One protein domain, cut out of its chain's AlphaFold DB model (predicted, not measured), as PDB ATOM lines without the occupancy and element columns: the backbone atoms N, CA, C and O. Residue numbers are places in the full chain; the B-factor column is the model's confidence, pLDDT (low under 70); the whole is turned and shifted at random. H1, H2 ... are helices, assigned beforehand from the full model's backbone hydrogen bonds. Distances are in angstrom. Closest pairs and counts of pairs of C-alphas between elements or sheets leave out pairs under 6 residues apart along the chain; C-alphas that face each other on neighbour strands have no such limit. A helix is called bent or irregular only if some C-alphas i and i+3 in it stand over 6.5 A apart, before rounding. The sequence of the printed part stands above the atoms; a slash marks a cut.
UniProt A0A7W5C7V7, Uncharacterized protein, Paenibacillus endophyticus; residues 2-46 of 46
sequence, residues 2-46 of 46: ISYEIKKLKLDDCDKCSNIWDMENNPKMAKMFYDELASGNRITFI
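What this domain is: This is residues 2 to 46 of the 46 residues of an uncharacterized protein of Paenibacillus endophyticus (UniProt A0A7W5C7V7). Look for a hairpin of two short helices, H1 and then H2, side by side, with an extended stretch, residues 2 to 10, reaching away from it and residues 39 to 46 folding back toward that stretch. The printed part has 45 residues, is all helix with no named strand, and is only just compact, close to loose: the radius of gyration of the C-alphas is 11.0 A and the spans are 34 by 24 by 13 A.

Where its parts are: From Ile 2, go to C-alpha 11 at (-30.958, 36.983, -45.373), where H1, residues 11 to 21, begins; it is 13.7 A long and irregular, with C-alphas 16 and 19 7.6 A apart. H2, residues 27 to 38, runs 16.1 A to C-alpha 38 at (-30.498, 43.728, -45.444).

How they stand to each other: H1 and H2 form a helical hairpin across a tight link. They touch, closest at the C-alphas of Trp 21 and Ala 30, 5.5 A apart. They run opposite ways at a shallow tilt of 34.8 degrees, only just short of steep. In H2 every O i to N i+4 pair is within hydrogen-bond range; in H1 1 of 7 is, beside 5 of 8 O i to N i+3 pairs.

The domain as a whole: The C-alphas farthest apart, Ile 2 and Lys 28, are 34.7 A apart. The printed part has no cut, and no printed residue is under 70 in pLDDT.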
ATOM      1  N   ILE A   2     -16.972  14.410 -40.697       78.75
ATOM      2  CA  ILE A   2     -17.846  15.574 -40.917       78.75
ATOM      3  C   ILE A   2     -16.947  16.721 -41.380       78.75
ATOM      4  O   ILE A   2     -15.983  17.056 -40.695       78.75
ATOM      5  N   SER A   3     -17.222  17.258 -42.566       85.31
ATOM      6  CA  SER A   3     -16.552  18.449 -43.084       85.31
ATOM      7  C   SER A   3     -17.380  19.665 -42.688       85.31
ATOM      8  O   SER A   3     -18.580  19.708 -42.957       85.31
ATOM      9  N   TYR A   4     -16.744  20.615 -42.009       88.56
ATOM     10  CA  TYR A   4     -17.329  21.915 -41.708       88.56
ATOM     11  C   TYR A   4     -16.888  22.905 -42.783       88.56
ATOM     12  O   TYR A   4     -15.722  22.914 -43.182       88.56
ATOM     13  N   GLU A   5     -17.817  23.730 -43.247       89.31
ATOM     14  CA  GLU A   5     -17.586  24.741 -44.275       89.31
ATOM     15  C   GLU A   5     -18.125  26.073 -43.762       89.31
ATOM     16  O   GLU A   5     -19.263  26.128 -43.303       89.31
ATOM     17  N   ILE A   6     -17.315  27.128 -43.862       90.56
ATOM     18  CA  ILE A   6     -17.726  28.492 -43.520       90.56
ATOM     19  C   ILE A   6     -18.505  29.063 -44.704       90.56
ATOM     20  O   ILE A   6     -17.972  29.156 -45.813       90.56
ATOM     21  N   LYS A   7     -19.750  29.482 -44.481       90.81
ATOM     22  CA  LYS A   7     -20.634  30.028 -45.517       90.81
ATOM     23  C   LYS A   7     -21.056  31.440 -45.175       90.81
ATOM     24  O   LYS A   7     -21.361  31.759 -44.034       90.81
ATOM     25  N   LYS A   8     -21.122  32.306 -46.188       92.19
ATOM     26  CA  LYS A   8     -21.732  33.629 -46.019       92.19
ATOM     27  C   LYS A   8     -23.214  33.446 -45.696       92.19
ATOM     28  O   LYS A   8     -23.934  32.820 -46.474       92.19
ATOM     29  N   LEU A   9     -23.650  34.020 -44.583       91.94
ATOM     30  CA  LEU A   9     -25.046  34.038 -44.177       91.94
ATOM     31  C   LEU A   9     -25.853  34.865 -45.182       91.94
ATOM     32  O   LEU A   9     -25.503  36.011 -45.487       91.94
ATOM     33  N   LYS A  10     -26.925  34.276 -45.705       90.75
ATOM     34  CA  LYS A  10     -27.915  34.973 -46.527       90.75
ATOM     35  C   LYS A  10     -29.061  35.451 -45.642       90.75
ATOM     36  O   LYS A  10     -29.310  34.866 -44.594       90.75
ATOM     37  N   LEU A  11     -29.782  36.476 -46.091       89.31
ATOM     38  CA  LEU A  11     -30.958  36.983 -45.373       89.31
ATOM     39  C   LEU A  11     -32.012  35.902 -45.110       89.31
ATOM     40  O   LEU A  11     -32.577  35.867 -44.021       89.31
ATOM     41  N   ASP A  12     -32.212  35.003 -46.072       89.12
ATOM     42  CA  ASP A  12     -33.172  33.895 -45.973       89.12
ATOM     43  C   ASP A  12     -32.774  32.844 -44.925       89.12
ATOM     44  O   ASP A  12     -33.606  32.039 -44.527       89.12
ATOM     45  N   ASP A  13     -31.512  32.851 -44.487       90.12
ATOM     46  CA  ASP A  13     -30.956  31.917 -43.506       90.12
ATOM     47  C   ASP A  13     -30.804  32.553 -42.108       90.12
ATOM     48  O   ASP A  13     -30.252  31.926 -41.203       90.12
ATOM     49  N   CYS A  14     -31.239  33.808 -41.908       87.25
ATOM     50  CA  CYS A  14     -31.093  34.518 -40.631       87.25
ATOM     51  C   CYS A  14     -31.794  33.807 -39.463       87.25
ATOM     52  O   CYS A  14     -31.327  33.889 -38.330       87.25
ATOM     53  N   ASP A  15     -32.887  33.092 -39.724       86.19
ATOM     54  CA  ASP A  15     -33.613  32.283 -38.739       86.19
ATOM     55  C   ASP A  15     -32.726  31.199 -38.096       86.19
ATOM     56  O   ASP A  15     -32.831  30.929 -36.897       86.19
ATOM     57  N   LYS A  16     -31.763  30.648 -38.847       88.25
ATOM     58  CA  LYS A  16     -30.769  29.685 -38.342       88.25
ATOM     59  C   LYS A  16     -29.837  30.295 -37.297       88.25
ATOM     60  O   LYS A  16     -29.227  29.564 -36.518       88.25
ATOM     61  N   CYS A  17     -29.742  31.622 -37.240       88.69
ATOM     62  CA  CYS A  17     -28.979  32.341 -36.226       88.69
ATOM     63  C   CYS A  17     -29.779  32.613 -34.946       88.69
ATOM     64  O   CYS A  17     -29.244  33.293 -34.072       88.69
ATOM     65  N   SER A  18     -30.994  32.068 -34.786       86.00
ATOM     66  CA  SER A  18     -31.844  32.310 -33.608       86.00
ATOM     67  C   SER A  18     -31.110  32.110 -32.280       86.00
ATOM     68  O   SER A  18     -31.142  32.985 -31.419       86.00
ATOM     69  N   ASN A  19     -30.336  31.025 -32.163       86.19
ATOM     70  CA  ASN A  19     -29.543  30.734 -30.964       86.19
ATOM     71  C   ASN A  19     -28.367  31.703 -30.758       86.19
ATOM     72  O   ASN A  19     -28.011  32.002 -29.625       86.19
ATOM     73  N   ILE A  20     -27.733  32.171 -31.839       88.75
ATOM     74  CA  ILE A  20     -26.540  33.034 -31.767       88.75
ATOM     75  C   ILE A  20     -26.943  34.485 -31.496       88.75
ATOM     76  O   ILE A  20     -26.262  35.194 -30.760       88.75
ATOM     77  N   TRP A  21     -28.032  34.942 -32.111       89.62
ATOM     78  CA  TRP A  21     -28.551  36.303 -31.951       89.62
ATOM     79  C   TRP A  21     -29.596  36.414 -30.853       89.62
ATOM     80  O   TRP A  21     -30.127  37.503 -30.646       89.62
ATOM     81  N   ASP A  22     -29.876  35.297 -30.178       89.06
ATOM     82  CA  ASP A  22     -30.828  35.201 -29.083       89.06
ATOM     83  C   ASP A  22     -32.151  35.888 -29.448       89.06
ATOM     84  O   ASP A  22     -32.619  36.807 -28.780       89.06
ATOM     85  N   MET A  23     -32.714  35.502 -30.598       89.00
ATOM     86  CA  MET A  23     -33.847  36.213 -31.206       89.00
ATOM     87  C   MET A  23     -35.084  36.239 -30.304       89.00
ATOM     88  O   MET A  23     -35.873  37.182 -30.380       89.00
ATOM     89  N   GLU A  24     -35.237  35.225 -29.452       90.06
ATOM     90  CA  GLU A  24     -36.351  35.103 -28.515       90.06
ATOM     91  C   GLU A  24     -36.233  36.091 -27.352       90.06
ATOM     92  O   GLU A  24     -37.194  36.804 -27.056       90.06
ATOM     93  N   ASN A  25     -35.061  36.188 -26.714       93.00
ATOM     94  CA  ASN A  25     -34.894  37.041 -25.533       93.00
ATOM     95  C   ASN A  25     -34.405  38.455 -25.885       93.00
ATOM     96  O   ASN A  25     -34.642  39.400 -25.132       93.00
ATOM     97  N   ASN A  26     -33.775  38.634 -27.051       93.12
ATOM     98  CA  ASN A  26     -33.215  39.895 -27.535       93.12
ATOM     99  C   ASN A  26     -33.719  40.287 -28.946       93.12
ATOM    100  O   ASN A  26     -32.923  40.622 -29.833       93.12
ATOM    101  N   PRO A  27     -35.046  40.383 -29.169       92.38
ATOM    102  CA  PRO A  27     -35.621  40.629 -30.497       92.38
ATOM    103  C   PRO A  27     -35.195  41.971 -31.111       92.38
ATOM    104  O   PRO A  27     -35.094  42.102 -32.330       92.38
ATOM    105  N   LYS A  28     -34.900  42.984 -30.282       94.12
ATOM    106  CA  LYS A  28     -34.393  44.285 -30.755       94.12
ATOM    107  C   LYS A  28     -33.010  44.163 -31.394       94.12
ATOM    108  O   LYS A  28     -32.769  44.771 -32.433       94.12
ATOM    109  N   MET A  29     -32.117  43.392 -30.775       91.06
ATOM    110  CA  MET A  29     -30.761  43.188 -31.277       91.06
ATOM    111  C   MET A  29     -30.783  42.329 -32.543       91.06
ATOM    112  O   MET A  29     -30.164  42.692 -33.541       91.06
ATOM    113  N   ALA A  30     -31.575  41.255 -32.539       92.12
ATOM    114  CA  ALA A  30     -31.798  40.421 -33.714       92.12
ATOM    115  C   ALA A  30     -32.315  41.217 -34.920       92.12
ATOM    116  O   ALA A  30     -31.796  41.074 -36.026       92.12
ATOM    117  N   LYS A  31     -33.296  42.100 -34.697       93.19
ATOM    118  CA  LYS A  31     -33.809  42.986 -35.744       93.19
ATOM    119  C   LYS A  31     -32.725  43.924 -36.277       93.19
ATOM    120  O   LYS A  31     -32.600  44.065 -37.485       93.19
ATOM    121  N   MET A  32     -31.914  44.515 -35.400       94.38
ATOM    122  CA  MET A  32     -30.805  45.377 -35.818       94.38
ATOM    123  C   MET A  32     -29.816  44.628 -36.722       94.38
ATOM    124  O   MET A  32     -29.440  45.139 -37.770       94.38
ATOM    125  N   PHE A  33     -29.442  43.394 -36.370       91.94
ATOM    126  CA  PHE A  33     -28.544  42.580 -37.198       91.94
ATOM    127  C   PHE A  33     -29.161  42.201 -38.544       91.94
ATOM    128  O   PHE A  33     -28.468  42.242 -39.560       91.94
ATOM    129  N   TYR A  34     -30.454  41.876 -38.560       93.12
ATOM    130  CA  TYR A  34     -31.196  41.635 -39.793       93.12
ATOM    131  C   TYR A  34     -31.209  42.879 -40.695       93.12
ATOM    132  O   TYR A  34     -30.874  42.779 -41.873       93.12
ATOM    133  N   ASP A  35     -31.524  44.053 -40.144       95.06
ATOM    134  CA  ASP A  35     -31.576  45.318 -40.885       95.06
ATOM    135  C   ASP A  35     -30.181  45.716 -41.418       95.06
ATOM    136  O   ASP A  35     -30.041  46.180 -42.555       95.06
ATOM    137  N   GLU A  36     -29.115  45.481 -40.646       94.81
ATOM    138  CA  GLU A  36     -27.728  45.681 -41.089       94.81
ATOM    139  C   GLU A  36     -27.333  44.723 -42.225       94.81
ATOM    140  O   GLU A  36     -26.638  45.128 -43.159       94.81
ATOM    141  N   LEU A  37     -27.778  43.463 -42.182       93.50
ATOM    142  CA  LEU A  37     -27.560  42.498 -43.267       93.50
ATOM    143  C   LEU A  37     -28.355  42.873 -44.522       93.50
ATOM    144  O   LEU A  37     -27.801  42.836 -45.619       93.50
ATOM    145  N   ALA A  38     -29.620  43.276 -44.363       93.88
ATOM    146  CA  ALA A  38     -30.498  43.728 -45.444       93.88
ATOM    147  C   ALA A  38     -29.929  44.952 -46.172       93.88
ATOM    148  O   ALA A  38     -29.943  45.015 -47.400       93.88
ATOM    149  N   SER A  39     -29.404  45.912 -45.410       95.75
ATOM    150  CA  SER A  39     -28.795  47.136 -45.942       95.75
ATOM    151  C   SER A  39     -27.381  46.935 -46.496       95.75
ATOM    152  O   SER A  39     -26.848  47.839 -47.135       95.75
ATOM    153  N   GLY A  40     -26.766  45.768 -46.272       93.06
ATOM    154  CA  GLY A  40     -25.386  45.480 -46.672       93.06
ATOM    155  C   GLY A  40     -24.321  46.104 -45.763       93.06
ATOM    156  O   GLY A  40     -23.133  46.002 -46.061       93.06
ATOM    157  N   ASN A  41     -24.727  46.707 -44.643       96.00
ATOM    158  CA  ASN A  41     -23.834  47.276 -43.631       96.00
ATOM    159  C   ASN A  41     -23.160  46.202 -42.761       96.00
ATOM    160  O   ASN A  41     -22.148  46.472 -42.115       96.00
ATOM    161  N   ARG A  42     -23.696  44.977 -42.757       92.62
ATOM    162  CA  ARG A  42     -23.124  43.807 -42.086       92.62
ATOM    163  C   ARG A  42     -22.915  42.669 -43.075       92.62
ATOM    164  O   ARG A  42     -23.740  42.410 -43.945       92.62
ATOM    165  N   ILE A  43     -21.819  41.939 -42.884       92.75
ATOM    166  CA  ILE A  43     -21.574  40.642 -43.513       92.75
ATOM    167  C   ILE A  43     -21.337  39.629 -42.395       92.75
ATOM    168  O   ILE A  43     -20.490  39.844 -41.530       92.75
ATOM    169  N   THR A  44     -22.076  38.523 -42.419       90.75
ATOM    170  CA  THR A  44     -21.945  37.436 -41.444       90.75
ATOM    171  C   THR A  44     -21.578  36.144 -42.160       90.75
ATOM    172  O   THR A  44     -22.016  35.905 -43.285       90.75
ATOM    173  N   PHE A  45     -20.763  35.322 -41.506       90.81
ATOM    174  CA  PHE A  45     -20.412  33.980 -41.948       90.81
ATOM    175  C   PHE A  45     -20.758  32.997 -40.827       90.81
ATOM    176  O   PHE A  45     -20.552  33.330 -39.657       90.81
ATOM    177  N   ILE A  46     -21.308  31.840 -41.188       86.00
ATOM    178  CA  ILE A  46     -21.711  30.750 -40.289       86.00
ATOM    179  C   ILE A  46     -21.056  29.435 -40.691       86.00
ATOM    180  O   ILE A  46     -20.718  29.293 -41.890       86.00
TER     181      ILE A  46